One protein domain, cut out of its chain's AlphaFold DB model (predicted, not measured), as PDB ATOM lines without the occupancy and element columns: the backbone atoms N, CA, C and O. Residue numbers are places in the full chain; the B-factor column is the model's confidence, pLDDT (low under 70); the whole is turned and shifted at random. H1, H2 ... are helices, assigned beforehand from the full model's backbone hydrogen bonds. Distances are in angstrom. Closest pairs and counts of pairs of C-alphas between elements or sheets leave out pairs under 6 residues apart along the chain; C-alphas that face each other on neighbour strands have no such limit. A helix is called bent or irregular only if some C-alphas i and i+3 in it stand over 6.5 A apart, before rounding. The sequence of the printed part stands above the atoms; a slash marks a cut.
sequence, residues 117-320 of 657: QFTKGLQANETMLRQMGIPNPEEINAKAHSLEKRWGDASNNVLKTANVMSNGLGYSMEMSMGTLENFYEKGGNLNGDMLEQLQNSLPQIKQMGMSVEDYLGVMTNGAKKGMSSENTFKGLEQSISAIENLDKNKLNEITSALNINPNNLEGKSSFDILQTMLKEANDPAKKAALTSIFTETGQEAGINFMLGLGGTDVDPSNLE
ATOM      1  N   GLN A 117     191.042 173.233  97.928       32.62
ATOM      2  CA  GLN A 117     191.843 173.461  99.149       32.62
ATOM      3  C   GLN A 117     191.044 174.150 100.273       32.62
ATOM      4  O   GLN A 117     191.235 175.323 100.581       32.62
ATOM      5  N   PHE A 118     190.210 173.369 100.954       31.45
ATOM      6  CA  PHE A 118     189.555 173.643 102.231       31.45
ATOM      7  C   PHE A 118     190.560 173.731 103.397       31.45
ATOM      8  O   PHE A 118     190.209 174.150 104.492       31.45
ATOM      9  N   THR A 119     191.825 173.354 103.184       32.75
ATOM     10  CA  THR A 119     192.834 173.181 104.243       32.75
ATOM     11  C   THR A 119     193.771 174.369 104.452       32.75
ATOM     12  O   THR A 119     194.422 174.439 105.490       32.75
ATOM     13  N   LYS A 120     193.824 175.344 103.535       35.03
ATOM     14  CA  LYS A 120     194.644 176.556 103.736       35.03
ATOM     15  C   LYS A 120     194.027 177.546 104.733       35.03
ATOM     16  O   LYS A 120     194.766 178.249 105.412       35.03
ATOM     17  N   GLY A 121     192.695 177.580 104.853       36.12
ATOM     18  CA  GLY A 121     191.992 178.412 105.843       36.12
ATOM     19  C   GLY A 121     192.036 177.849 107.270       36.12
ATOM     20  O   GLY A 121     192.112 178.615 108.227       36.12
ATOM     21  N   LEU A 122     192.063 176.518 107.413       38.66
ATOM     22  CA  LEU A 122     192.077 175.826 108.709       38.66
ATOM     23  C   LEU A 122     193.370 176.092 109.505       38.66
ATOM     24  O   LEU A 122     193.294 176.428 110.683       38.66
ATOM     25  N   GLN A 123     194.536 176.070 108.847       41.88
ATOM     26  CA  GLN A 123     195.836 176.319 109.494       41.88
ATOM     27  C   GLN A 123     196.024 177.775 109.964       41.88
ATOM     28  O   GLN A 123     196.692 178.029 110.970       41.88
ATOM     29  N   ALA A 124     195.435 178.747 109.258       43.16
ATOM     30  CA  ALA A 124     195.538 180.165 109.611       43.16
ATOM     31  C   ALA A 124     194.740 180.502 110.884       43.16
ATOM     32  O   ALA A 124     195.241 181.206 111.761       43.16
ATOM     33  N   ASN A 125     193.531 179.949 111.016       45.69
ATOM     34  CA  ASN A 125     192.698 180.121 112.207       45.69
ATOM     35  C   ASN A 125     193.268 179.378 113.423       45.69
ATOM     36  O   ASN A 125     193.259 179.925 114.520       45.69
ATOM     37  N   GLU A 126     193.829 178.179 113.239       49.00
ATOM     38  CA  GLU A 126     194.545 177.464 114.307       49.00
ATOM     39  C   GLU A 126     195.745 178.259 114.820       49.00
ATOM     40  O   GLU A 126     195.957 178.365 116.027       49.00
ATOM     41  N   THR A 127     196.508 178.872 113.911       52.91
ATOM     42  CA  THR A 127     197.628 179.748 114.279       52.91
ATOM     43  C   THR A 127     197.135 180.964 115.068       52.91
ATOM     44  O   THR A 127     197.720 181.301 116.095       52.91
ATOM     45  N   MET A 128     196.027 181.581 114.643       49.97
ATOM     46  CA  MET A 128     195.392 182.697 115.352       49.97
ATOM     47  C   MET A 128     194.917 182.293 116.760       49.97
ATOM     48  O   MET A 128     195.189 183.002 117.723       49.97
ATOM     49  N   LEU A 129     194.273 181.134 116.909       51.28
ATOM     50  CA  LEU A 129     193.778 180.634 118.198       51.28
ATOM     51  C   LEU A 129     194.911 180.264 119.159       51.28
ATOM     52  O   LEU A 129     194.832 180.544 120.355       51.28
ATOM     53  N   ARG A 130     196.004 179.704 118.632       63.44
ATOM     54  CA  ARG A 130     197.228 179.449 119.403       63.44
ATOM     55  C   ARG A 130     197.882 180.750 119.869       63.44
ATOM     56  O   ARG A 130     198.339 180.820 121.004       63.44
ATOM     57  N   GLN A 131     197.882 181.795 119.036       57.91
ATOM     58  CA  GLN A 131     198.350 183.136 119.422       57.91
ATOM     59  C   GLN A 131     197.451 183.799 120.477       57.91
ATOM     60  O   GLN A 131     197.946 184.572 121.292       57.91
ATOM     61  N   MET A 132     196.158 183.467 120.498       58.75
ATOM     62  CA  MET A 132     195.199 183.899 121.524       58.75
ATOM     63  C   MET A 132     195.305 183.097 122.838       58.75
ATOM     64  O   MET A 132     194.581 183.390 123.784       58.75
ATOM     65  N   GLY A 133     196.194 182.099 122.925       55.38
ATOM     66  CA  GLY A 133     196.402 181.301 124.138       55.38
ATOM     67  C   GLY A 133     195.308 180.263 124.420       55.38
ATOM     68  O   GLY A 133     195.198 179.785 125.547       55.38
ATOM     69  N   ILE A 134     194.502 179.907 123.416       55.97
ATOM     70  CA  ILE A 134     193.410 178.939 123.557       55.97
ATOM     71  C   ILE A 134     193.975 177.510 123.684       55.97
ATOM     72  O   ILE A 134     194.756 177.101 122.823       55.97
ATOM     73  N   PRO A 135     193.575 176.728 124.709       46.34
ATOM     74  CA  PRO A 135     194.114 175.386 124.952       46.34
ATOM     75  C   PRO A 135     193.630 174.328 123.944       46.34
ATOM     76  O   PRO A 135     194.396 173.420 123.632       46.34
ATOM     77  N   ASN A 136     192.416 174.481 123.390       56.78
ATOM     78  CA  ASN A 136     191.804 173.561 122.415       56.78
ATOM     79  C   ASN A 136     191.516 174.255 121.061       56.78
ATOM     80  O   ASN A 136     190.354 174.394 120.662       56.78
ATOM     81  N   PRO A 137     192.541 174.743 120.338       51.75
ATOM     82  CA  PRO A 137     192.345 175.528 119.121       51.75
ATOM     83  C   PRO A 137     191.663 174.727 118.000       51.75
ATOM     84  O   PRO A 137     190.925 175.307 117.208       51.75
ATOM     85  N   GLU A 138     191.843 173.406 117.947       48.03
ATOM     86  CA  GLU A 138     191.226 172.538 116.937       48.03
ATOM     87  C   GLU A 138     189.700 172.440 117.112       48.03
ATOM     88  O   GLU A 138     188.955 172.567 116.141       48.03
ATOM     89  N   GLU A 139     189.223 172.276 118.352       51.09
ATOM     90  CA  GLU A 139     187.795 172.145 118.683       51.09
ATOM     91  C   GLU A 139     187.032 173.456 118.431       51.09
ATOM     92  O   GLU A 139     185.918 173.473 117.900       51.09
ATOM     93  N   ILE A 140     187.650 174.585 118.776       53.22
ATOM     94  CA  ILE A 140     187.046 175.905 118.586       53.22
ATOM     95  C   ILE A 140     187.031 176.294 117.101       53.22
ATOM     96  O   ILE A 140     186.036 176.834 116.613       53.22
ATOM     97  N   ASN A 141     188.088 175.967 116.351       53.06
ATOM     98  CA  ASN A 141     188.130 176.180 114.902       53.06
ATOM     99  C   ASN A 141     187.082 175.323 114.171       53.06
ATOM    100  O   ASN A 141     186.393 175.811 113.276       53.06
ATOM    101  N   ALA A 142     186.907 174.071 114.599       48.19
ATOM    102  CA  ALA A 142     185.866 173.167 114.127       48.19
ATOM    103  C   ALA A 142     184.448 173.741 114.299       48.19
ATOM    104  O   ALA A 142     183.664 173.754 113.346       48.19
ATOM    105  N   LYS A 143     184.135 174.267 115.490       52.56
ATOM    106  CA  LYS A 143     182.851 174.928 115.787       52.56
ATOM    107  C   LYS A 143     182.633 176.193 114.952       52.56
ATOM    108  O   LYS A 143     181.535 176.434 114.463       52.56
ATOM    109  N   ALA A 144     183.670 176.997 114.729       52.66
ATOM    110  CA  ALA A 144     183.559 178.166 113.855       52.66
ATOM    111  C   ALA A 144     183.308 177.778 112.391       52.66
ATOM    112  O   ALA A 144     182.552 178.450 111.689       52.66
ATOM    113  N   HIS A 145     183.894 176.666 111.945       50.97
ATOM    114  CA  HIS A 145     183.704 176.175 110.589       50.97
ATOM    115  C   HIS A 145     182.314 175.589 110.346       50.97
ATOM    116  O   HIS A 145     181.725 175.837 109.293       50.97
ATOM    117  N   SER A 146     181.747 174.874 111.321       49.50
ATOM    118  CA  SER A 146     180.358 174.412 111.222       49.50
ATOM    119  C   SER A 146     179.390 175.597 111.141       49.50
ATOM    120  O   SER A 146     178.478 175.591 110.313       49.50
ATOM    121  N   LEU A 147     179.626 176.659 111.919       51.78
ATOM    122  CA  LEU A 147     178.842 177.894 111.854       51.78
ATOM    123  C   LEU A 147     178.913 178.557 110.473       51.78
ATOM    124  O   LEU A 147     177.868 178.908 109.923       51.78
ATOM    125  N   GLU A 148     180.100 178.630 109.867       51.00
ATOM    126  CA  GLU A 148     180.271 179.135 108.499       51.00
ATOM    127  C   GLU A 148     179.449 178.347 107.477       51.00
ATOM    128  O   GLU A 148     178.806 178.935 106.607       51.00
ATOM    129  N   LYS A 149     179.423 177.014 107.572       47.88
ATOM    130  CA  LYS A 149     178.654 176.188 106.628       47.88
ATOM    131  C   LYS A 149     177.152 176.270 106.845       47.88
ATOM    132  O   LYS A 149     176.401 176.276 105.867       47.88
ATOM    133  N   ARG A 150     176.704 176.357 108.098       47.31
ATOM    134  CA  ARG A 150     175.274 176.456 108.426       47.31
ATOM    135  C   ARG A 150     174.691 177.813 108.032       47.31
ATOM    136  O   ARG A 150     173.594 177.856 107.458       47.31
ATOM    137  N   TRP A 151     175.440 178.884 108.298       52.47
ATOM    138  CA  TRP A 151     174.915 180.251 108.348       52.47
ATOM    139  C   TRP A 151     175.592 181.236 107.388       52.47
ATOM    140  O   TRP A 151     175.058 182.318 107.176       52.47
ATOM    141  N   GLY A 152     176.700 180.855 106.745       48.94
ATOM    142  CA  GLY A 152     177.347 181.629 105.679       48.94
ATOM    143  C   GLY A 152     178.393 182.649 106.139       48.94
ATOM    144  O   GLY A 152     179.117 183.170 105.291       48.94
ATOM    145  N   ASP A 153     178.517 182.900 107.446       56.06
ATOM    146  CA  ASP A 153     179.506 183.831 108.001       56.06
ATOM    147  C   ASP A 153     180.891 183.200 108.110       56.06
ATOM    148  O   ASP A 153     181.056 182.108 108.643       56.06
ATOM    149  N   ALA A 154     181.918 183.907 107.641       54.22
ATOM    150  CA  ALA A 154     183.274 183.375 107.606       54.22
ATOM    151  C   ALA A 154     183.784 182.987 109.009       54.22
ATOM    152  O   ALA A 154     183.708 183.778 109.953       54.22
ATOM    153  N   SER A 155     184.378 181.793 109.128       55.06
ATOM    154  CA  SER A 155     184.854 181.230 110.406       55.06
ATOM    155  C   SER A 155     185.775 182.194 111.164       55.06
ATOM    156  O   SER A 155     185.728 182.298 112.385       55.06
ATOM    157  N   ASN A 156     186.613 182.943 110.444       59.53
ATOM    158  CA  ASN A 156     187.523 183.928 111.029       59.53
ATOM    159  C   ASN A 156     186.785 185.091 111.716       59.53
ATOM    160  O   ASN A 156     187.254 185.585 112.738       59.53
ATOM    161  N   ASN A 157     185.643 185.524 111.183       63.22
ATOM    162  CA  ASN A 157     184.825 186.588 111.752       63.22
ATOM    163  C   ASN A 157     184.078 186.084 112.986       63.22
ATOM    164  O   ASN A 157     184.012 186.802 113.981       63.22
ATOM    165  N   VAL A 158     183.607 184.833 112.967       65.25
ATOM    166  CA  VAL A 158     183.025 184.165 114.143       65.25
ATOM    167  C   VAL A 158     184.052 184.108 115.279       65.25
ATOM    168  O   VAL A 158     183.783 184.581 116.381       65.25
ATOM    169  N   LEU A 159     185.270 183.629 114.996       67.94
ATOM    170  CA  LEU A 159     186.349 183.534 115.985       67.94
ATOM    171  C   LEU A 159     186.799 184.903 116.508       67.94
ATOM    172  O   LEU A 159     187.029 185.059 117.704       67.94
ATOM    173  N   LYS A 160     186.904 185.913 115.637       72.06
ATOM    174  CA  LYS A 160     187.200 187.287 116.065       72.06
ATOM    175  C   LYS A 160     186.115 187.814 116.993       72.06
ATOM    176  O   LYS A 160     186.450 188.329 118.051       72.06
ATOM    177  N   THR A 161     184.844 187.638 116.640       72.06
ATOM    178  CA  THR A 161     183.709 188.076 117.468       72.06
ATOM    179  C   THR A 161     183.746 187.409 118.838       72.06
ATOM    180  O   THR A 161     183.711 188.102 119.851       72.06
ATOM    181  N   ALA A 162     183.919 186.087 118.877       70.44
ATOM    182  CA  ALA A 162     184.028 185.334 120.123       70.44
ATOM    183  C   ALA A 162     185.223 185.794 120.980       70.44
ATOM    184  O   ALA A 162     185.106 185.950 122.193       70.44
ATOM    185  N   ASN A 163     186.361 186.107 120.354       69.94
ATOM    186  CA  ASN A 163     187.515 186.654 121.061       69.94
ATOM    187  C   ASN A 163     187.263 188.078 121.599       69.94
ATOM    188  O   ASN A 163     187.731 188.418 122.685       69.94
ATOM    189  N   VAL A 164     186.525 188.926 120.875       71.50
ATOM    190  CA  VAL A 164     186.156 190.269 121.362       71.50
ATOM    191  C   VAL A 164     185.153 190.170 122.519       71.50
ATOM    192  O   VAL A 164     185.304 190.898 123.496       71.50
ATOM    193  N   MET A 165     184.199 189.234 122.481       73.19
ATOM    194  CA  MET A 165     183.298 188.948 123.610       73.19
ATOM    195  C   MET A 165     184.076 188.511 124.858       73.19
ATOM    196  O   MET A 165     183.851 189.036 125.951       73.19
ATOM    197  N   SER A 166     185.047 187.613 124.673       67.69
ATOM    198  CA  SER A 166     185.920 187.133 125.743       67.69
ATOM    199  C   SER A 166     186.712 188.270 126.400       67.69
ATOM    200  O   SER A 166     186.613 188.498 127.606       67.69
ATOM    201  N   ASN A 167     187.406 189.082 125.598       70.56
ATOM    202  CA  ASN A 167     188.237 190.177 126.108       70.56
ATOM    203  C   ASN A 167     187.431 191.399 126.595       70.56
ATOM    204  O   ASN A 167     187.899 192.144 127.455       70.56
ATOM    205  N   GLY A 168     186.242 191.644 126.039       59.62
ATOM    206  CA  GLY A 168     185.433 192.832 126.330       59.62
ATOM    207  C   GLY A 168     184.548 192.695 127.571       59.62
ATOM    208  O   GLY A 168     184.370 193.673 128.314       59.62
ATOM    209  N   LEU A 169     184.019 191.489 127.797       65.19
ATOM    210  CA  LEU A 169     182.970 191.211 128.782       65.19
ATOM    211  C   LEU A 169     183.293 190.042 129.728       65.19
ATOM    212  O   LEU A 169     182.502 189.761 130.623       65.19
ATOM    213  N   GLY A 170     184.453 189.392 129.581       64.69
ATOM    214  CA  GLY A 170     184.910 188.332 130.490       64.69
ATOM    215  C   GLY A 170     184.313 186.948 130.217       64.69
ATOM    216  O   GLY A 170     184.406 186.068 131.072       64.69
ATOM    217  N   TYR A 171     183.706 186.744 129.045       65.81
ATOM    218  CA  TYR A 171     183.227 185.431 128.607       65.81
ATOM    219  C   TYR A 171     184.416 184.492 128.355       65.81
ATOM    220  O   TYR A 171     185.494 184.934 127.967       65.81
ATOM    221  N   SER A 172     184.239 183.176 128.508       69.19
ATOM    222  CA  SER A 172     185.213 182.241 127.926       69.19
ATOM    223  C   SER A 172     185.025 182.169 126.407       69.19
ATOM    224  O   SER A 172     183.966 182.531 125.879       69.19
ATOM    225  N   MET A 173     186.034 181.683 125.683       61.47
ATOM    226  CA  MET A 173     185.917 181.486 124.236       61.47
ATOM    227  C   MET A 173     184.801 180.479 123.911       61.47
ATOM    228  O   MET A 173     184.011 180.699 122.999       61.47
ATOM    229  N   GLU A 174     184.674 179.416 124.703       56.03
ATOM    230  CA  GLU A 174     183.627 178.400 124.572       56.03
ATOM    231  C   GLU A 174     182.238 178.972 124.855       56.03
ATOM    232  O   GLU A 174     181.305 178.700 124.103       56.03
ATOM    233  N   MET A 175     182.104 179.791 125.903       60.81
ATOM    234  CA  MET A 175     180.848 180.463 126.233       60.81
ATOM    235  C   MET A 175     180.448 181.430 125.118       60.81
ATOM    236  O   MET A 175     179.311 181.403 124.665       60.81
ATOM    237  N   SER A 176     181.404 182.203 124.598       65.50
ATOM    238  CA  SER A 176     181.166 183.122 123.483       65.50
ATOM    239  C   SER A 176     180.699 182.387 122.224       65.50
ATOM    240  O   SER A 176     179.726 182.789 121.592       65.50
ATOM    241  N   MET A 177     181.354 181.274 121.885       61.47
ATOM    242  CA  MET A 177     180.974 180.431 120.748       61.47
ATOM    243  C   MET A 177     179.588 179.802 120.930       61.47
ATOM    244  O   MET A 177     178.800 179.799 119.986       61.47
ATOM    245  N   GLY A 178     179.276 179.314 122.134       65.44
ATOM    246  CA  GLY A 178     177.966 178.748 122.464       65.44
ATOM    247  C   GLY A 178     176.843 179.783 122.393       65.44
ATOM    248  O   GLY A 178     175.776 179.497 121.851       65.44
ATOM    249  N   THR A 179     177.092 181.007 122.866       69.44
ATOM    250  CA  THR A 179     176.148 182.124 122.743       69.44
ATOM    251  C   THR A 179     175.904 182.463 121.274       69.44
ATOM    252  O   THR A 179     174.750 182.509 120.852       69.44
ATOM    253  N   LEU A 180     176.956 182.621 120.462       73.44
ATOM    254  CA  LEU A 180     176.805 182.876 119.024       73.44
ATOM    255  C   LEU A 180     175.996 181.766 118.337       73.44
ATOM    256  O   LEU A 180     175.050 182.065 117.616       73.44
ATOM    257  N   GLU A 181     176.318 180.495 118.594       67.00
ATOM    258  CA  GLU A 181     175.599 179.338 118.049       67.00
ATOM    259  C   GLU A 181     174.106 179.344 118.403       67.00
ATOM    260  O   GLU A 181     173.266 179.271 117.504       67.00
ATOM    261  N   ASN A 182     173.776 179.516 119.682       69.50
ATOM    262  CA  ASN A 182     172.396 179.580 120.165       69.50
ATOM    263  C   ASN A 182     171.600 180.700 119.474       69.50
ATOM    264  O   ASN A 182     170.436 180.527 119.117       69.50
ATOM    265  N   PHE A 183     172.225 181.857 119.245       68.44
ATOM    266  CA  PHE A 183     171.555 182.969 118.576       68.44
ATOM    267  C   PHE A 183     171.454 182.802 117.067       68.44
ATOM    268  O   PHE A 183     170.432 183.189 116.506       68.44
ATOM    269  N   TYR A 184     172.412 182.149 116.411       65.19
ATOM    270  CA  TYR A 184     172.220 181.711 115.029       65.19
ATOM    271  C   TYR A 184     170.987 180.803 114.896       65.19
ATOM    272  O   TYR A 184     170.133 181.063 114.050       65.19
ATOM    273  N   GLU A 185     170.835 179.805 115.775       59.88
ATOM    274  CA  GLU A 185     169.675 178.894 115.791       59.88
ATOM    275  C   GLU A 185     168.347 179.616 116.059       59.88
ATOM    276  O   GLU A 185     167.292 179.249 115.533       59.88
ATOM    277  N   LYS A 186     168.384 180.690 116.850       64.19
ATOM    278  CA  LYS A 186     167.215 181.524 117.150       64.19
ATOM    279  C   LYS A 186     166.895 182.548 116.061       64.19
ATOM    280  O   LYS A 186     165.863 183.211 116.166       64.19
ATOM    281  N   GLY A 187     167.703 182.645 115.002       55.38
ATOM    282  CA  GLY A 187     167.509 183.588 113.897       55.38
ATOM    283  C   GLY A 187     168.130 184.969 114.134       55.38
ATOM    284  O   GLY A 187     167.683 185.953 113.555       55.38
ATOM    285  N   GLY A 188     169.155 185.070 114.976       63.81
ATOM    286  CA  GLY A 188     169.862 186.322 115.259       63.81
ATOM    287  C   GLY A 188     170.584 186.912 114.049       63.81
ATOM    288  O   GLY A 188     170.735 188.125 113.967       63.81
ATOM    289  N   ASN A 189     170.942 186.083 113.060       68.38
ATOM    290  CA  ASN A 189     171.583 186.531 111.819       68.38
ATOM    291  C   ASN A 189     170.624 186.691 110.628       68.38
ATOM    292  O   ASN A 189     171.050 186.633 109.477       68.38
ATOM    293  N   LEU A 190     169.324 186.884 110.865       58.31
ATOM    294  CA  LEU A 190     168.357 187.098 109.777       58.31
ATOM    295  C   LEU A 190     168.657 188.355 108.938       58.31
ATOM    296  O   LEU A 190     168.336 188.374 107.752       58.31
ATOM    297  N   ASN A 191     169.313 189.359 109.527       53.34
ATOM    298  CA  ASN A 191     169.760 190.573 108.837       53.34
ATOM    299  C   ASN A 191     171.148 190.429 108.175       53.34
ATOM    300  O   ASN A 191     171.561 191.317 107.434       53.34
ATOM    301  N   GLY A 192     171.855 189.313 108.400       56.94
ATOM    302  CA  GLY A 192     173.167 189.024 107.808       56.94
ATOM    303  C   GLY A 192     174.342 189.825 108.380       56.94
ATOM    304  O   GLY A 192     175.435 189.764 107.823       56.94
ATOM    305  N   ASP A 193     174.129 190.585 109.454       69.38
ATOM    306  CA  ASP A 193     175.112 191.491 110.049       69.38
ATOM    307  C   ASP A 193     175.337 191.251 111.555       69.38
ATOM    308  O   ASP A 193     175.964 192.071 112.221       69.38
ATOM    309  N   MET A 194     174.881 190.118 112.110       79.94
ATOM    310  CA  MET A 194     174.904 189.852 113.560       79.94
ATOM    311  C   MET A 194     176.300 190.006 114.175       79.94
ATOM    312  O   MET A 194     176.453 190.626 115.227       79.94
ATOM    313  N   LEU A 195     177.324 189.440 113.528       76.38
ATOM    314  CA  LEU A 195     178.700 189.480 114.029       76.38
ATOM    315  C   LEU A 195     179.284 190.894 114.006       76.38
ATOM    316  O   LEU A 195     179.968 191.294 114.946       76.38
ATOM    317  N   GLU A 196     179.026 191.634 112.932       77.56
ATOM    318  CA  GLU A 196     179.514 193.001 112.754       77.56
ATOM    319  C   GLU A 196     178.843 193.947 113.752       77.56
ATOM    320  O   GLU A 196     179.523 194.698 114.450       77.56
ATOM    321  N   GLN A 197     177.520 193.847 113.887       78.94
ATOM    322  CA  GLN A 197     176.748 194.643 114.835       78.94
ATOM    323  C   GLN A 197     177.163 194.354 116.270       78.94
ATOM    324  O   GLN A 197     177.446 195.286 117.015       78.94
ATOM    325  N   LEU A 198     177.307 193.081 116.646       83.12
ATOM    326  CA  LEU A 198     177.770 192.734 117.984       83.12
ATOM    327  C   LEU A 198     179.159 193.325 118.257       83.12
ATOM    328  O   LEU A 198     179.338 193.984 119.275       83.12
ATOM    329  N   GLN A 199     180.128 193.160 117.348       79.69
ATOM    330  CA  GLN A 199     181.470 193.735 117.515       79.69
ATOM    331  C   GLN A 199     181.435 195.255 117.726       79.69
ATOM    332  O   GLN A 199     182.133 195.763 118.605       79.69
ATOM    333  N   ASN A 200     180.612 195.962 116.950       81.81
ATOM    334  CA  ASN A 200     180.488 197.416 117.015       81.81
ATOM    335  C   ASN A 200     179.741 197.888 118.272       81.81
ATOM    336  O   ASN A 200     180.115 198.903 118.855       81.81
ATOM    337  N   SER A 201     178.733 197.133 118.716       80.31
ATOM    338  CA  SER A 201     177.875 197.478 119.854       80.31
ATOM    339  C   SER A 201     178.449 197.066 121.214       80.31
ATOM    340  O   SER A 201     177.978 197.556 122.236       80.31
ATOM    341  N   LEU A 202     179.467 196.197 121.280       78.50
ATOM    342  CA  LEU A 202     180.034 195.692 122.546       78.50
ATOM    343  C   LEU A 202     180.409 196.777 123.579       78.50
ATOM    344  O   LEU A 202     180.072 196.604 124.755       78.50
ATOM    345  N   PRO A 203     181.059 197.900 123.207       79.94
ATOM    346  CA  PRO A 203     181.339 198.980 124.153       79.94
ATOM    347  C   PRO A 203     180.067 199.589 124.754       79.94
ATOM    348  O   PRO A 203     180.026 199.862 125.952       79.94
ATOM    349  N   GLN A 204     179.029 199.768 123.937       79.19
ATOM    350  CA  GLN A 204     177.747 200.339 124.354       79.19
ATOM    351  C   GLN A 204     176.937 199.343 125.189       79.19
ATOM    352  O   GLN A 204     176.400 199.724 126.222       79.19
ATOM    353  N   ILE A 205     176.925 198.055 124.825       80.81
ATOM    354  CA  ILE A 205     176.314 196.972 125.621       80.81
ATOM    355  C   ILE A 205     176.880 196.984 127.047       80.81
ATOM    356  O   ILE A 205     176.130 196.954 128.021       80.81
ATOM    357  N   LYS A 206     178.209 197.121 127.170       78.06
ATOM    358  CA  LYS A 206     178.896 197.225 128.461       78.06
ATOM    359  C   LYS A 206     178.499 198.476 129.248       78.06
ATOM    360  O   LYS A 206     178.347 198.396 130.462       78.06
ATOM    361  N   GLN A 207     178.355 199.620 128.577       76.44
ATOM    362  CA  GLN A 207     177.930 200.876 129.209       76.44
ATOM    363  C   GLN A 207     176.481 200.813 129.701       76.44
ATOM    364  O   GLN A 207     176.199 201.304 130.787       76.44
ATOM    365  N   MET A 208     175.599 200.151 128.949       75.50
ATOM    366  CA  MET A 208     174.195 199.936 129.318       75.50
ATOM    367  C   MET A 208     174.008 198.858 130.400       75.50
ATOM    368  O   MET A 208     172.884 198.607 130.827       75.50
ATOM    369  N   GLY A 209     175.082 198.187 130.838       73.69
ATOM    370  CA  GLY A 209     175.007 197.107 131.828       73.69
ATOM    371  C   GLY A 209     174.240 195.871 131.346       73.69
ATOM    372  O   GLY A 209     173.790 195.080 132.171       73.69
ATOM    373  N   MET A 210     174.079 195.709 130.030       79.12
ATOM    374  CA  MET A 210     173.363 194.590 129.418       79.12
ATOM    375  C   MET A 210     174.291 193.396 129.180       79.12
ATOM    376  O   MET A 210     175.486 193.566 128.922       79.12
ATOM    377  N   SER A 211     173.739 192.179 129.207       84.50
ATOM    378  CA  SER A 211     174.463 190.992 128.740       84.50
ATOM    379  C   SER A 211     174.486 190.913 127.206       84.50
ATOM    380  O   SER A 211     173.690 191.558 126.513       84.50
ATOM    381  N   VAL A 212     175.398 190.106 126.648       81.44
ATOM    382  CA  VAL A 212     175.411 189.847 125.195       81.44
ATOM    383  C   VAL A 212     174.155 189.101 124.772       81.44
ATOM    384  O   VAL A 212     173.608 189.373 123.706       81.44
ATOM    385  N   GLU A 213     173.688 188.175 125.605       82.88
ATOM    386  CA  GLU A 213     172.467 187.421 125.379       82.88
ATOM    387  C   GLU A 213     171.270 188.360 125.264       82.88
ATOM    388  O   GLU A 213     170.513 188.260 124.306       82.88
ATOM    389  N   ASP A 214     171.133 189.308 126.189       86.00
ATOM    390  CA  ASP A 214     170.057 190.297 126.187       86.00
ATOM    391  C   ASP A 214     170.058 191.146 124.918       86.00
ATOM    392  O   ASP A 214     169.027 191.305 124.261       86.00
ATOM    393  N   TYR A 215     171.235 191.642 124.530       86.88
ATOM    394  CA  TYR A 215     171.405 192.374 123.280       86.88
ATOM    395  C   TYR A 215     171.010 191.516 122.073       86.88
ATOM    396  O   TYR A 215     170.150 191.913 121.284       86.88
ATOM    397  N   LEU A 216     171.583 190.318 121.934       83.69
ATOM    398  CA  LEU A 216     171.286 189.431 120.811       83.69
ATOM    399  C   LEU A 216     169.816 189.004 120.803       83.69
ATOM    400  O   LEU A 216     169.246 188.821 119.730       83.69
ATOM    401  N   GLY A 217     169.170 188.901 121.965       81.44
ATOM    402  CA  GLY A 217     167.749 188.596 122.079       81.44
ATOM    403  C   GLY A 217     166.858 189.703 121.546       81.44
ATOM    404  O   GLY A 217     165.939 189.436 120.762       81.44
ATOM    405  N   VAL A 218     167.179 190.951 121.875       84.06
ATOM    406  CA  VAL A 218     166.509 192.127 121.312       84.06
ATOM    407  C   VAL A 218     166.721 192.202 119.802       84.06
ATOM    408  O   VAL A 218     165.749 192.332 119.055       84.06
ATOM    409  N   MET A 219     167.962 192.057 119.338       80.19
ATOM    410  CA  MET A 219     168.304 192.120 117.913       80.19
ATOM    411  C   MET A 219     167.622 191.006 117.113       80.19
ATOM    412  O   MET A 219     167.070 191.256 116.043       80.19
ATOM    413  N   THR A 220     167.566 189.792 117.668       77.19
ATOM    414  CA  THR A 220     166.862 188.645 117.075       77.19
ATOM    415  C   THR A 220     165.365 188.911 116.953       77.19
ATOM    416  O   THR A 220     164.766 188.636 115.912       77.19
ATOM    417  N   ASN A 221     164.736 189.461 117.994       77.44
ATOM    418  CA  ASN A 221     163.322 189.821 117.943       77.44
ATOM    419  C   ASN A 221     163.055 190.956 116.947       77.44
ATOM    420  O   ASN A 221     162.099 190.863 116.177       77.44
ATOM    421  N   GLY A 222     163.920 191.973 116.894       67.88
ATOM    422  CA  GLY A 222     163.858 193.040 115.893       67.88
ATOM    423  C   GLY A 222     163.915 192.483 114.471       67.88
ATOM    424  O   GLY A 222     163.019 192.741 113.667       67.88
ATOM    425  N   ALA A 223     164.891 191.618 114.190       62.62
ATOM    426  CA  ALA A 223     165.034 190.969 112.891       62.62
ATOM    427  C   ALA A 223     163.814 190.095 112.536       62.62
ATOM    428  O   ALA A 223     163.292 190.177 111.423       62.62
ATOM    429  N   LYS A 224     163.267 189.327 113.493       67.12
ATOM    430  CA  LYS A 224     162.019 188.551 113.310       67.12
ATOM    431  C   LYS A 224     160.802 189.429 112.997       67.12
ATOM    432  O   LYS A 224     159.857 188.957 112.366       67.12
ATOM    433  N   LYS A 225     160.807 190.693 113.426       62.62
ATOM    434  CA  LYS A 225     159.776 191.696 113.112       62.62
ATOM    435  C   LYS A 225     160.095 192.515 111.854       62.62
ATOM    436  O   LYS A 225     159.336 193.423 111.525       62.62
ATOM    437  N   GLY A 226     161.170 192.183 111.134       53.72
ATOM    438  CA  GLY A 226     161.589 192.864 109.907       53.72
ATOM    439  C   GLY A 226     162.277 194.211 110.143       53.72
ATOM    440  O   GLY A 226     162.384 195.011 109.216       53.72
ATOM    441  N   MET A 227     162.716 194.487 111.372       69.75
ATOM    442  CA  MET A 227     163.475 195.692 111.696       69.75
ATOM    443  C   MET A 227     164.946 195.513 111.308       69.75
ATOM    444  O   MET A 227     165.534 194.451 111.529       69.75
ATOM    445  N   SER A 228     165.564 196.568 110.770       67.75
ATOM    446  CA  SER A 228     167.009 196.566 110.529       67.75
ATOM    447  C   SER A 228     167.772 196.564 111.852       67.75
ATOM    448  O   SER A 228     167.300 197.100 112.860       67.75
ATOM    449  N   SER A 229     168.969 195.984 111.848       70.25
ATOM    450  CA  SER A 229     169.827 195.921 113.032       70.25
ATOM    451  C   SER A 229     170.176 197.322 113.547       70.25
ATOM    452  O   SER A 229     170.021 197.595 114.732       70.25
ATOM    453  N   GLU A 230     170.512 198.255 112.653       74.94
ATOM    454  CA  GLU A 230     170.803 199.649 113.015       74.94
ATOM    455  C   GLU A 230     169.616 200.342 113.705       74.94
ATOM    456  O   GLU A 230     169.787 200.971 114.749       74.94
ATOM    457  N   ASN A 231     168.403 200.206 113.158       77.06
ATOM    458  CA  ASN A 231     167.214 200.824 113.751       77.06
ATOM    459  C   ASN A 231     166.833 200.154 115.072       77.06
ATOM    460  O   ASN A 231     166.388 200.831 115.995       77.06
ATOM    461  N   THR A 232     167.022 198.836 115.169       77.94
ATOM    462  CA  THR A 232     166.767 198.080 116.398       77.94
ATOM    463  C   THR A 232     167.722 198.518 117.504       77.94
ATOM    464  O   THR A 232     167.279 198.796 118.614       77.94
ATOM    465  N   PHE A 233     169.012 198.657 117.191       84.06
ATOM    466  CA  PHE A 233     170.021 199.069 118.158       84.06
ATOM    467  C   PHE A 233     169.855 200.528 118.599       84.06
ATOM    468  O   PHE A 233     169.759 200.791 119.795       84.06
ATOM    469  N   LYS A 234     169.712 201.473 117.659       84.12
ATOM    470  CA  LYS A 234     169.449 202.883 118.002       84.12
ATOM    471  C   LYS A 234     168.158 203.040 118.799       84.12
ATOM    472  O   LYS A 234     168.081 203.854 119.714       84.12
ATOM    473  N   GLY A 235     167.133 202.263 118.451       83.94
ATOM    474  CA  GLY A 235     165.873 202.264 119.176       83.94
ATOM    475  C   GLY A 235     166.003 201.727 120.600       83.94
ATOM    476  O   GLY A 235     165.422 202.310 121.516       83.94
ATOM    477  N   LEU A 236     166.809 200.685 120.808       88.00
ATOM    478  CA  LEU A 236     167.169 200.178 122.132       88.00
ATOM    479  C   LEU A 236     167.916 201.238 122.958       88.00
ATOM    480  O   LEU A 236     167.498 201.517 124.081       88.00
ATOM    481  N   GLU A 237     168.955 201.867 122.400       88.44
ATOM    482  CA  GLU A 237     169.732 202.920 123.079       88.44
ATOM    483  C   GLU A 237     168.834 204.088 123.513       88.44
ATOM    484  O   GLU A 237     168.874 204.521 124.668       88.44
ATOM    485  N   GLN A 238     167.977 204.571 122.606       87.62
ATOM    486  CA  GLN A 238     167.037 205.653 122.902       87.62
ATOM    487  C   GLN A 238     166.022 205.240 123.972       87.62
ATOM    488  O   GLN A 238     165.705 206.041 124.845       87.62
ATOM    489  N   SER A 239     165.537 203.996 123.934       88.25
ATOM    490  CA  SER A 239     164.576 203.474 124.912       88.25
ATOM    491  C   SER A 239     165.177 203.385 126.313       88.25
ATOM    492  O   SER A 239     164.551 203.829 127.273       88.25
ATOM    493  N   ILE A 240     166.395 202.850 126.431       88.44
ATOM    494  CA  ILE A 240     167.117 202.756 127.706       88.44
ATOM    495  C   ILE A 240     167.403 204.151 128.256       88.44
ATOM    496  O   ILE A 240     167.050 204.431 129.398       88.44
ATOM    497  N   SER A 241     167.938 205.047 127.423       89.00
ATOM    498  CA  SER A 241     168.225 206.431 127.820       89.00
ATOM    499  C   SER A 241     166.963 207.165 128.274       89.00
ATOM    500  O   SER A 241     166.990 207.934 129.233       89.00
ATOM    501  N   ALA A 242     165.833 206.944 127.602       89.00
ATOM    502  CA  ALA A 242     164.585 207.579 127.986       89.00
ATOM    503  C   ALA A 242     164.068 207.028 129.325       89.00
ATOM    504  O   ALA A 242     163.655 207.817 130.167       89.00
ATOM    505  N   ILE A 243     164.189 205.716 129.577       88.81
ATOM    506  CA  ILE A 243     163.844 205.100 130.871       88.81
ATOM    507  C   ILE A 243     164.738 205.610 132.007       88.81
ATOM    508  O   ILE A 243     164.226 205.901 133.085       88.81
ATOM    509  N   GLU A 244     166.044 205.765 131.776       87.31
ATOM    510  CA  GLU A 244     166.991 206.305 132.767       87.31
ATOM    511  C   GLU A 244     166.642 207.729 133.210       87.31
ATOM    512  O   GLU A 244     166.873 208.098 134.362       87.31
ATOM    513  N   ASN A 245     166.063 208.517 132.303       87.00
ATOM    514  CA  ASN A 245     165.692 209.906 132.543       87.00
ATOM    515  C   ASN A 245     164.240 210.086 133.026       87.00
ATOM    516  O   ASN A 245     163.831 211.217 133.297       87.00
ATOM    517  N   LEU A 246     163.451 209.009 133.155       86.75
ATOM    518  CA  LEU A 246     162.080 209.096 133.663       86.75
ATOM    519  C   LEU A 246     162.063 209.457 135.148       86.75
ATOM    520  O   LEU A 246     162.672 208.794 135.990       86.75
ATOM    521  N   ASP A 247     161.259 210.456 135.503       87.69
ATOM    522  CA  ASP A 247     160.930 210.699 136.899       87.69
ATOM    523  C   ASP A 247     159.928 209.656 137.431       87.69
ATOM    524  O   ASP A 247     159.162 209.030 136.689       87.69
ATOM    525  N   LYS A 248     159.902 209.485 138.759       85.19
ATOM    526  CA  LYS A 248     159.053 208.483 139.422       85.19
ATOM    527  C   LYS A 248     157.559 208.661 139.137       85.19
ATOM    528  O   LYS A 248     156.840 207.665 139.095       85.19
ATOM    529  N   ASN A 249     157.070 209.890 138.959       87.00
ATOM    530  CA  ASN A 249     155.650 210.123 138.702       87.00
ATOM    531  C   ASN A 249     155.286 209.671 137.289       87.00
ATOM    532  O   ASN A 249     154.284 208.974 137.118       87.00
ATOM    533  N   LYS A 250     156.123 209.998 136.296       87.19
ATOM    534  CA  LYS A 250     155.912 209.557 134.914       87.19
ATOM    535  C   LYS A 250     156.026 208.039 134.777       87.19
ATOM    536  O   LYS A 250     155.179 207.419 134.136       87.19
ATOM    537  N   LEU A 251     156.997 207.422 135.454       86.31
ATOM    538  CA  LEU A 251     157.122 205.964 135.518       86.31
ATOM    539  C   LEU A 251     155.861 205.305 136.106       86.31
ATOM    540  O   LEU A 251     155.362 204.323 135.554       86.31
ATOM    541  N   ASN A 252     155.301 205.857 137.187       87.56
ATOM    542  CA  ASN A 252     154.065 205.358 137.800       87.56
ATOM    543  C   ASN A 252     152.839 205.508 136.883       87.56
ATOM    544  O   ASN A 252     151.980 204.628 136.856       87.56
ATOM    545  N   GLU A 253     152.756 206.594 136.111       89.19
ATOM    546  CA  GLU A 253     151.693 206.811 135.120       89.19
ATOM    547  C   GLU A 253     151.733 205.736 134.022       89.19
ATOM    548  O   GLU A 253     150.727 205.076 133.753       89.19
ATOM    549  N   ILE A 254     152.913 205.510 133.436       89.31
ATOM    550  CA  ILE A 254     153.107 204.533 132.356       89.31
ATOM    551  C   ILE A 254     152.864 203.111 132.858       89.31
ATOM    552  O   ILE A 254     152.153 202.338 132.222       89.31
ATOM    553  N   THR A 255     153.415 202.755 134.018       89.25
ATOM    554  CA  THR A 255     153.242 201.414 134.599       89.25
ATOM    555  C   THR A 255     151.790 201.138 134.969       89.25
ATOM    556  O   THR A 255     151.305 200.044 134.697       89.25
ATOM    557  N   SER A 256     151.055 202.138 135.461       89.69
ATOM    558  CA  SER A 256     149.608 202.024 135.679       89.69
ATOM    559  C   SER A 256     148.853 201.776 134.369       89.69
ATOM    560  O   SER A 256     147.996 200.895 134.315       89.69
ATOM    561  N   ALA A 257     149.199 202.491 133.294       89.12
ATOM    562  CA  ALA A 257     148.597 202.292 131.974       89.12
ATOM    563  C   ALA A 257     148.931 200.915 131.363       89.12
ATOM    564  O   ALA A 257     148.107 200.330 130.661       89.12
ATOM    565  N   LEU A 258     150.113 200.371 131.666       88.56
ATOM    566  CA  LEU A 258     150.554 199.036 131.254       88.56
ATOM    567  C   LEU A 258     150.073 197.911 132.185       88.56
ATOM    568  O   LEU A 258     150.280 196.744 131.865       88.56
ATOM    569  N   ASN A 259     149.404 198.237 133.296       90.94
ATOM    570  CA  ASN A 259     148.994 197.290 134.338       90.94
ATOM    571  C   ASN A 259     150.178 196.560 135.019       90.94
ATOM    572  O   ASN A 259     150.084 195.392 135.394       90.94
ATOM    573  N   ILE A 260     151.299 197.265 135.190       90.62
ATOM    574  CA  ILE A 260     152.501 196.806 135.894       90.62
ATOM    575  C   ILE A 260     152.476 197.349 137.324       90.62
ATOM    576  O   ILE A 260     152.248 198.536 137.539       90.62
ATOM    577  N   ASN A 261     152.762 196.500 138.313       87.00
ATOM    578  CA  ASN A 261     152.958 196.953 139.691       87.00
ATOM    579  C   ASN A 261     154.314 197.685 139.816       87.00
ATOM    580  O   ASN A 261     155.341 197.031 139.613       87.00
ATOM    581  N   PRO A 262     154.356 198.984 140.188       82.00
ATOM    582  CA  PRO A 262     155.602 199.755 140.274       82.00
ATOM    583  C   PRO A 262     156.645 199.151 141.223       82.00
ATOM    584  O   PRO A 262     157.840 199.216 140.948       82.00
ATOM    585  N   ASN A 263     156.204 198.475 142.288       82.25
ATOM    586  CA  ASN A 263     157.102 197.828 143.251       82.25
ATOM    587  C   ASN A 263     157.917 196.688 142.614       82.25
ATOM    588  O   ASN A 263     158.997 196.360 143.092       82.25
ATOM    589  N   ASN A 264     157.431 196.095 141.515       82.88
ATOM    590  CA  ASN A 264     158.145 195.040 140.789       82.88
ATOM    591  C   ASN A 264     159.290 195.583 139.917       82.88
ATOM    592  O   ASN A 264     159.987 194.793 139.275       82.88
ATOM    593  N   LEU A 265     159.443 196.909 139.841       85.00
ATOM    594  CA  LEU A 265     160.468 197.598 139.058       85.00
ATOM    595  C   LEU A 265     161.543 198.248 139.935       85.00
ATOM    596  O   LEU A 265     162.569 198.681 139.416       85.00
ATOM    597  N   GLU A 266     161.343 198.309 141.252       80.75
ATOM    598  CA  GLU A 266     162.335 198.885 142.156       80.75
ATOM    599  C   GLU A 266     163.638 198.072 142.137       80.75
ATOM    600  O   GLU A 266     163.637 196.849 142.269       80.75
ATOM    601  N   GLY A 267     164.765 198.767 141.958       80.75
ATOM    602  CA  GLY A 267     166.099 198.159 141.926       80.75
ATOM    603  C   GLY A 267     166.432 197.379 140.650       80.75
ATOM    604  O   GLY A 267     167.522 196.817 140.568       80.75
ATOM    605  N   LYS A 268     165.530 197.346 139.662       85.44
ATOM    606  CA  LYS A 268     165.782 196.741 138.351       85.44
ATOM    607  C   LYS A 268     166.594 197.663 137.444       85.44
ATOM    608  O   LYS A 268     166.540 198.883 137.588       85.44
ATOM    609  N   SER A 269     167.327 197.077 136.497       87.25
ATOM    610  CA  SER A 269     168.017 197.859 135.470       87.25
ATOM    611  C   SER A 269     167.014 198.508 134.509       87.25
ATOM    612  O   SER A 269     165.891 198.025 134.336       87.25
ATOM    613  N   SER A 270     167.426 199.579 133.832       86.94
ATOM    614  CA  SER A 270     166.624 200.235 132.789       86.94
ATOM    615  C   SER A 270     166.203 199.261 131.688       86.94
ATOM    616  O   SER A 270     165.104 199.362 131.144       86.94
ATOM    617  N   PHE A 271     167.048 198.269 131.401       87.62
ATOM    618  CA  PHE A 271     166.741 197.216 130.449       87.62
ATOM    619  C   PHE A 271     165.682 196.234 130.970       87.62
ATOM    620  O   PHE A 271     164.730 195.944 130.253       87.62
ATOM    621  N   ASP A 272     165.763 195.775 132.220       87.94
ATOM    622  CA  ASP A 272     164.731 194.898 132.803       87.94
ATOM    623  C   ASP A 272     163.363 195.597 132.873       87.94
ATOM    624  O   ASP A 272     162.305 194.978 132.691       87.94
ATOM    625  N   ILE A 273     163.380 196.906 133.141       89.25
ATOM    626  CA  ILE A 273     162.194 197.761 133.095       89.25
ATOM    627  C   ILE A 273     161.650 197.797 131.662       89.25
ATOM    628  O   ILE A 273     160.467 197.515 131.463       89.25
ATOM    629  N   LEU A 274     162.508 198.046 130.666       89.12
ATOM    630  CA  LEU A 274     162.144 198.023 129.248       89.12
ATOM    631  C   LEU A 274     161.534 196.680 128.830       89.12
ATOM    632  O   LEU A 274     160.478 196.671 128.202       89.12
ATOM    633  N   GLN A 275     162.146 195.551 129.199       87.69
ATOM    634  CA  GLN A 275     161.618 194.218 128.894       87.69
ATOM    635  C   GLN A 275     160.215 194.024 129.477       87.69
ATOM    636  O   GLN A 275     159.300 193.581 128.779       87.69
ATOM    637  N   THR A 276     160.034 194.390 130.751       89.44
ATOM    638  CA  THR A 276     158.744 194.271 131.443       89.44
ATOM    639  C   THR A 276     157.679 195.115 130.739       89.44
ATOM    640  O   THR A 276     156.564 194.655 130.503       89.44
ATOM    641  N   MET A 277     158.035 196.339 130.350       88.56
ATOM    642  CA  MET A 277     157.140 197.253 129.650       88.56
ATOM    643  C   MET A 277     156.791 196.783 128.230       88.56
ATOM    644  O   MET A 277     155.625 196.835 127.840       88.56
ATOM    645  N   LEU A 278     157.771 196.286 127.469       87.50
ATOM    646  CA  LEU A 278     157.558 195.724 126.133       87.50
ATOM    647  C   LEU A 278     156.605 194.534 126.181       87.50
ATOM    648  O   LEU A 278     155.679 194.472 125.376       87.50
ATOM    649  N   LYS A 279     156.792 193.625 127.141       89.88
ATOM    650  CA  LYS A 279     155.962 192.427 127.300       89.88
ATOM    651  C   LYS A 279     154.487 192.764 127.520       89.88
ATOM    652  O   LYS A 279     153.616 192.161 126.894       89.88
ATOM    653  N   GLU A 280     154.210 193.754 128.362       88.56
ATOM    654  CA  GLU A 280     152.841 194.150 128.703       88.56
ATOM    655  C   GLU A 280     152.170 195.036 127.638       88.56
ATOM    656  O   GLU A 280     150.943 195.150 127.616       88.56
ATOM    657  N   ALA A 281     152.938 195.620 126.709       86.19
ATOM    658  CA  ALA A 281     152.445 196.507 125.652       86.19
ATOM    659  C   ALA A 281     151.775 195.769 124.473       86.19
ATOM    660  O   ALA A 281     152.161 195.914 123.310       86.19
ATOM    661  N   ASN A 282     150.752 194.967 124.768       83.75
ATOM    662  CA  ASN A 282     150.103 194.052 123.824       83.75
ATOM    663  C   ASN A 282     148.931 194.642 123.015       83.75
ATOM    664  O   ASN A 282     148.468 194.003 122.070       83.75
ATOM    665  N   ASP A 283     148.476 195.853 123.330       86.75
ATOM    666  CA  ASP A 283     147.379 196.534 122.639       86.75
ATOM    667  C   ASP A 283     147.745 197.983 122.249       86.75
ATOM    668  O   ASP A 283     148.738 198.522 122.742       86.75
ATOM    669  N   PRO A 284     146.981 198.635 121.348       80.06
ATOM    670  CA  PRO A 284     147.315 199.976 120.866       80.06
ATOM    671  C   PRO A 284     147.384 201.052 121.957       80.06
ATOM    672  O   PRO A 284     148.217 201.950 121.858       80.06
ATOM    673  N   ALA A 285     146.546 200.973 122.995       84.06
ATOM    674  CA  ALA A 285     146.529 201.961 124.074       84.06
ATOM    675  C   ALA A 285     147.762 201.806 124.969       84.06
ATOM    676  O   ALA A 285     148.429 202.789 125.297       84.06
ATOM    677  N   LYS A 286     148.128 200.564 125.288       88.75
ATOM    678  CA  LYS A 286     149.351 200.252 126.025       88.75
ATOM    679  C   LYS A 286     150.613 200.569 125.232       88.75
ATOM    680  O   LYS A 286     151.569 201.081 125.798       88.75
ATOM    681  N   LYS A 287     150.614 200.342 123.917       80.50
ATOM    682  CA  LYS A 287     151.710 200.770 123.037       80.50
ATOM    683  C   LYS A 287     151.859 202.290 123.005       80.50
ATOM    684  O   LYS A 287     152.981 202.777 123.061       80.50
ATOM    685  N   ALA A 288     150.752 203.034 122.983       82.44
ATOM    686  CA  ALA A 288     150.786 204.492 123.073       82.44
ATOM    687  C   ALA A 288     151.343 204.968 124.427       82.44
ATOM    688  O   ALA A 288     152.197 205.854 124.466       82.44
ATOM    689  N   ALA A 289     150.917 204.335 125.528       85.81
ATOM    690  CA  ALA A 289     151.459 204.600 126.859       85.81
ATOM    691  C   ALA A 289     152.962 204.295 126.935       85.81
ATOM    692  O   ALA A 289     153.724 205.112 127.447       85.81
ATOM    693  N   LEU A 290     153.397 203.174 126.355       86.56
ATOM    694  CA  LEU A 290     154.803 202.795 126.256       86.56
ATOM    695  C   LEU A 290     155.624 203.863 125.514       86.56
ATOM    696  O   LEU A 290     156.635 204.329 126.025       86.56
ATOM    697  N   THR A 291     155.157 204.326 124.353       86.56
ATOM    698  CA  THR A 291     155.863 205.362 123.577       86.56
ATOM    699  C   THR A 291     155.853 206.748 124.226       86.56
ATOM    700  O   THR A 291     156.653 207.594 123.843       86.56
ATOM    701  N   SER A 292     154.989 206.998 125.218       87.38
ATOM    702  CA  SER A 292     154.923 208.295 125.915       87.38
ATOM    703  C   SER A 292     156.150 208.601 126.782       87.38
ATOM    704  O   SER A 292     156.285 209.717 127.284       87.38
ATOM    705  N   ILE A 293     157.044 207.619 126.940       86.69
ATOM    706  CA  ILE A 293     158.371 207.773 127.539       86.69
ATOM    707  C   ILE A 293     159.226 208.772 126.743       86.69
ATOM    708  O   ILE A 293     160.061 209.467 127.317       86.69
ATOM    709  N   PHE A 294     159.004 208.872 125.432       88.06
ATOM    710  CA  PHE A 294     159.749 209.771 124.561       88.06
ATOM    711  C   PHE A 294     159.119 211.166 124.561       88.06
ATOM    712  O   PHE A 294     158.054 211.388 123.983       88.06
ATOM    713  N   THR A 295     159.772 212.115 125.229       72.31
ATOM    714  CA  THR A 295     159.282 213.494 125.390       72.31
ATOM    715  C   THR A 295     159.918 214.487 124.417       72.31
ATOM    716  O   THR A 295     159.477 215.633 124.346       72.31
ATOM    717  N   GLU A 296     160.946 214.074 123.670       72.25
ATOM    718  CA  GLU A 296     161.747 214.953 122.810       72.25
ATOM    719  C   GLU A 296     161.593 214.626 121.317       72.25
ATOM    720  O   GLU A 296     161.489 213.469 120.901       72.25
ATOM    721  N   THR A 297     161.629 215.662 120.475       58.25
ATOM    722  CA  THR A 297     161.708 215.513 119.014       58.25
ATOM    723  C   THR A 297     163.057 214.910 118.613       58.25
ATOM    724  O   THR A 297     164.095 215.440 119.003       58.25
ATOM    725  N   GLY A 298     163.052 213.844 117.804       64.38
ATOM    726  CA  GLY A 298     164.265 213.136 117.353       64.38
ATOM    727  C   GLY A 298     164.439 211.713 117.911       64.38
ATOM    728  O   GLY A 298     165.377 211.017 117.527       64.38
ATOM    729  N   GLN A 299     163.518 211.241 118.760       82.44
ATOM    730  CA  GLN A 299     163.521 209.886 119.343       82.44
ATOM    731  C   GLN A 299     162.720 208.860 118.509       82.44
ATOM    732  O   GLN A 299     162.154 207.894 119.022       82.44
ATOM    733  N   GLU A 300     162.652 209.068 117.191       81.69
ATOM    734  CA  GLU A 300     161.836 208.262 116.271       81.69
ATOM    735  C   GLU A 300     162.279 206.792 116.211       81.69
ATOM    736  O   GLU A 300     161.443 205.901 116.053       81.69
ATOM    737  N   ALA A 301     163.576 206.515 116.377       73.38
ATOM    738  CA  ALA A 301     164.081 205.144 116.417       73.38
ATOM    739  C   ALA A 301     163.575 204.403 117.667       73.38
ATOM    740  O   ALA A 301     163.136 203.259 117.557       73.38
ATOM    741  N   GLY A 302     163.565 205.065 118.827       77.31
ATOM    742  CA  GLY A 302     163.026 204.540 120.080       77.31
ATOM    743  C   GLY A 302     161.524 204.278 120.002       77.31
ATOM    744  O   GLY A 302     161.061 203.201 120.379       77.31
ATOM    745  N   ILE A 303     160.763 205.212 119.425       81.81
ATOM    746  CA  ILE A 303     159.318 205.048 119.211       81.81
ATOM    747  C   ILE A 303     159.042 203.835 118.314       81.81
ATOM    748  O   ILE A 303     158.259 202.958 118.677       81.81
ATOM    749  N   ASN A 304     159.712 203.748 117.162       74.31
ATOM    750  CA  ASN A 304     159.532 202.637 116.225       74.31
ATOM    751  C   ASN A 304     159.938 201.292 116.839       74.31
ATOM    752  O   ASN A 304     159.272 200.283 116.606       74.31
ATOM    753  N   PHE A 305     160.984 201.285 117.663       85.62
ATOM    754  CA  PHE A 305     161.406 200.114 118.422       85.62
ATOM    755  C   PHE A 305     160.342 199.645 119.414       85.62
ATOM    756  O   PHE A 305     159.930 198.484 119.364       85.62
ATOM    757  N   MET A 306     159.825 200.545 120.252       82.75
ATOM    758  CA  MET A 306     158.785 200.211 121.229       82.75
ATOM    759  C   MET A 306     157.477 199.764 120.562       82.75
ATOM    760  O   MET A 306     156.827 198.832 121.034       82.75
ATOM    761  N   LEU A 307     157.095 200.366 119.433       80.00
ATOM    762  CA  LEU A 307     155.911 199.947 118.674       80.00
ATOM    763  C   LEU A 307     156.091 198.571 118.022       80.00
ATOM    764  O   LEU A 307     155.174 197.737 118.077       80.00
ATOM    765  N   GLY A 308     157.263 198.344 117.420       67.38
ATOM    766  CA  GLY A 308     157.615 197.115 116.711       67.38
ATOM    767  C   GLY A 308     157.741 195.908 117.637       67.38
ATOM    768  O   GLY A 308     157.256 194.824 117.304       67.38
ATOM    769  N   LEU A 309     158.320 196.110 118.823       79.88
ATOM    770  CA  LEU A 309     158.524 195.056 119.819       79.88
ATOM    771  C   LEU A 309     157.458 195.019 120.919       79.88
ATOM    772  O   LEU A 309     157.408 194.042 121.659       79.88
ATOM    773  N   GLY A 310     156.560 196.000 121.012       80.06
ATOM    774  CA  GLY A 310     155.464 195.978 121.983       80.06
ATOM    775  C   GLY A 310     154.608 194.710 121.862       80.06
ATOM    776  O   GLY A 310     154.137 194.361 120.770       80.06
ATOM    777  N   GLY A 311     154.428 194.023 122.988       74.62
ATOM    778  CA  GLY A 311     153.793 192.715 123.122       74.62
ATOM    779  C   GLY A 311     154.737 191.534 122.872       74.62
ATOM    780  O   GLY A 311     154.263 190.407 122.752       74.62
ATOM    781  N   THR A 312     156.046 191.775 122.742       76.88
ATOM    782  CA  THR A 312     157.060 190.734 122.516       76.88
ATOM    783  C   THR A 312     157.824 190.465 123.804       76.88
ATOM    784  O   THR A 312     158.296 191.392 124.459       76.88
ATOM    785  N   ASP A 313     157.972 189.186 124.144       79.94
ATOM    786  CA  ASP A 313     158.902 188.753 125.179       79.94
ATOM    787  C   ASP A 313     160.311 188.729 124.574       79.94
ATOM    788  O   ASP A 313     160.632 187.881 123.739       79.94
ATOM    789  N   VAL A 314     161.110 189.740 124.913       79.88
ATOM    790  CA  VAL A 314     162.472 189.895 124.385       79.88
ATOM    791  C   VAL A 314     163.514 189.121 125.188       79.88
ATOM    792  O   VAL A 314     164.688 189.151 124.821       79.88
ATOM    793  N   ASP A 315     163.087 188.410 126.239       78.00
ATOM    794  CA  ASP A 315     163.948 187.545 127.032       78.00
ATOM    795  C   ASP A 315     164.606 186.484 126.124       78.00
ATOM    796  O   ASP A 315     163.912 185.676 125.484       78.00
ATOM    797  N   PRO A 316     165.949 186.450 126.072       64.88
ATOM    798  CA  PRO A 316     166.721 185.464 125.325       64.88
ATOM    799  C   PRO A 316     166.303 184.010 125.541       64.88
ATOM    800  O   PRO A 316     166.421 183.187 124.627       64.88
ATOM    801  N   SER A 317     165.853 183.669 126.749       72.12
ATOM    802  CA  SER A 317     165.484 182.308 127.141       72.12
ATOM    803  C   SER A 317     164.169 181.842 126.511       72.12
ATOM    804  O   SER A 317     164.012 180.648 126.252       72.12
ATOM    805  N   ASN A 318     163.279 182.776 126.169       71.56
ATOM    806  CA  ASN A 318     161.953 182.497 125.608       71.56
ATOM    807  C   ASN A 318     161.927 182.524 124.072       71.56
ATOM    808  O   ASN A 318     160.887 182.294 123.451       71.56
ATOM    809  N   LEU A 319     163.069 182.787 123.434       57.56
ATOM    810  CA  LEU A 319     163.201 182.770 121.983       57.56
ATOM    811  C   LEU A 319     163.060 181.354 121.421       57.56
ATOM    812  O   LEU A 319     163.937 180.511 121.602       57.56
ATOM    813  N   GLU A 320     161.993 181.123 120.655       50.09
ATOM    814  CA  GLU A 320     161.847 179.899 119.872       50.09
ATOM    815  C   GLU A 320     162.925 179.804 118.781       50.09
ATOM    816  O   GLU A 320     163.239 180.796 118.101       50.09
TER     817      GLU A 320
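This is residues 117 to 320 of the 657 residues of the protein "Phage tail tape measure protein" of Empedobacter brevis (UniProt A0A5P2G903). You are looking at a rod of helices wound in stacked turns: H1, H3, H5 and H7 stand side by side in one row, H2, H4 and H6 in a second row packed on it, and the chain zigzags between the two. Beyond H7, H8 to H12 form a head at one end, with H12 crossing H7, and residues 310 to 320 fold back from the head as far as the level of H6. The printed part has 204 residues with twelve named helices, H1 to H12 in chain order, and no named strand; its class is all helix. It is compact, with a radius of gyration of the C-alphas of 19.0 A, and spans 62 by 30 by 29 A.

Find C-alpha 229 at (169.827, 195.921, 113.032); from there H7, the longest helix, runs 22.5 A to C-alpha 244 at (166.991, 206.305, 132.767). Before it come H6, residues 212 to 224, and H5, residues 194 to 207, which is irregular: C-alphas 200 and 203 are 7.4 A apart. Further back are H4, residues 173 to 185, H3, residues 155 to 169, and H2, residues 137 to 151, the last two 21.0 A each. H1, residues 119 to 131, begins at C-alpha 119 (192.834, 173.181, 104.243). After H7 look for H8, residues 248 to 258, H9, 262 to 265, H10, 270 to 280, H11, 284 to 291, and H12, 300 to 309.

Start at H7, which with H6 is the hub. H12 touches H7 about perpendicular, at 81 degrees; their closest C-alphas, Gly 235 and Gly 302, are 3.8 A apart. Residues 229 to 233 of H7 touch H6, closest at C-alphas Thr 232 and Gly 222, 5.8 A, at a steep tilt of 58 degrees, opposite ways. Residues 239 to 244 touch H10, closest at C-alphas Ile 240 and Ser 270, 5.7 A. Going toward H1, H3 and H5 touch at a shallow tilt of 6 degrees, the same way, closest at C-alphas Thr 161 and Gln 199, 6.1 A. H4 touches H3, closest at C-alphas Ser 176 and Ala 162, 4.9 A. H2 touches H4 at a shallow tilt of 14 degrees, the same way, closest at C-alphas Leu 147 and Glu 181, 7.1 A. H1 touches H2, closest at C-alphas Leu 129 and Pro 137, 5.4 A. In the head, H11 and H12 form a hairpin, closest at C-alphas Thr 291 and Ile 303, 5.6 A. H8 touches H11, closest at C-alphas Leu 258 and Lys 286, 5.5 A, and touches H9, closest at C-alphas Asn 252 and Pro 262, 6.3 A. Every O i to N i+4 pair is within hydrogen-bond range in H2, H3, H4, H6, H7, H8, H10, H11 and H12; in H1 it is 7 of 9, in H5 8 of 10, and H9 is too short for such a pair.

The two C-alphas farthest apart, those of Gln 117 and Asn 249, are 64.9 A apart. The printed part has no cut and no long link. Its mean pLDDT is 72.0; 83 residues are under 70, among them 117 to 159 and 181 to 193.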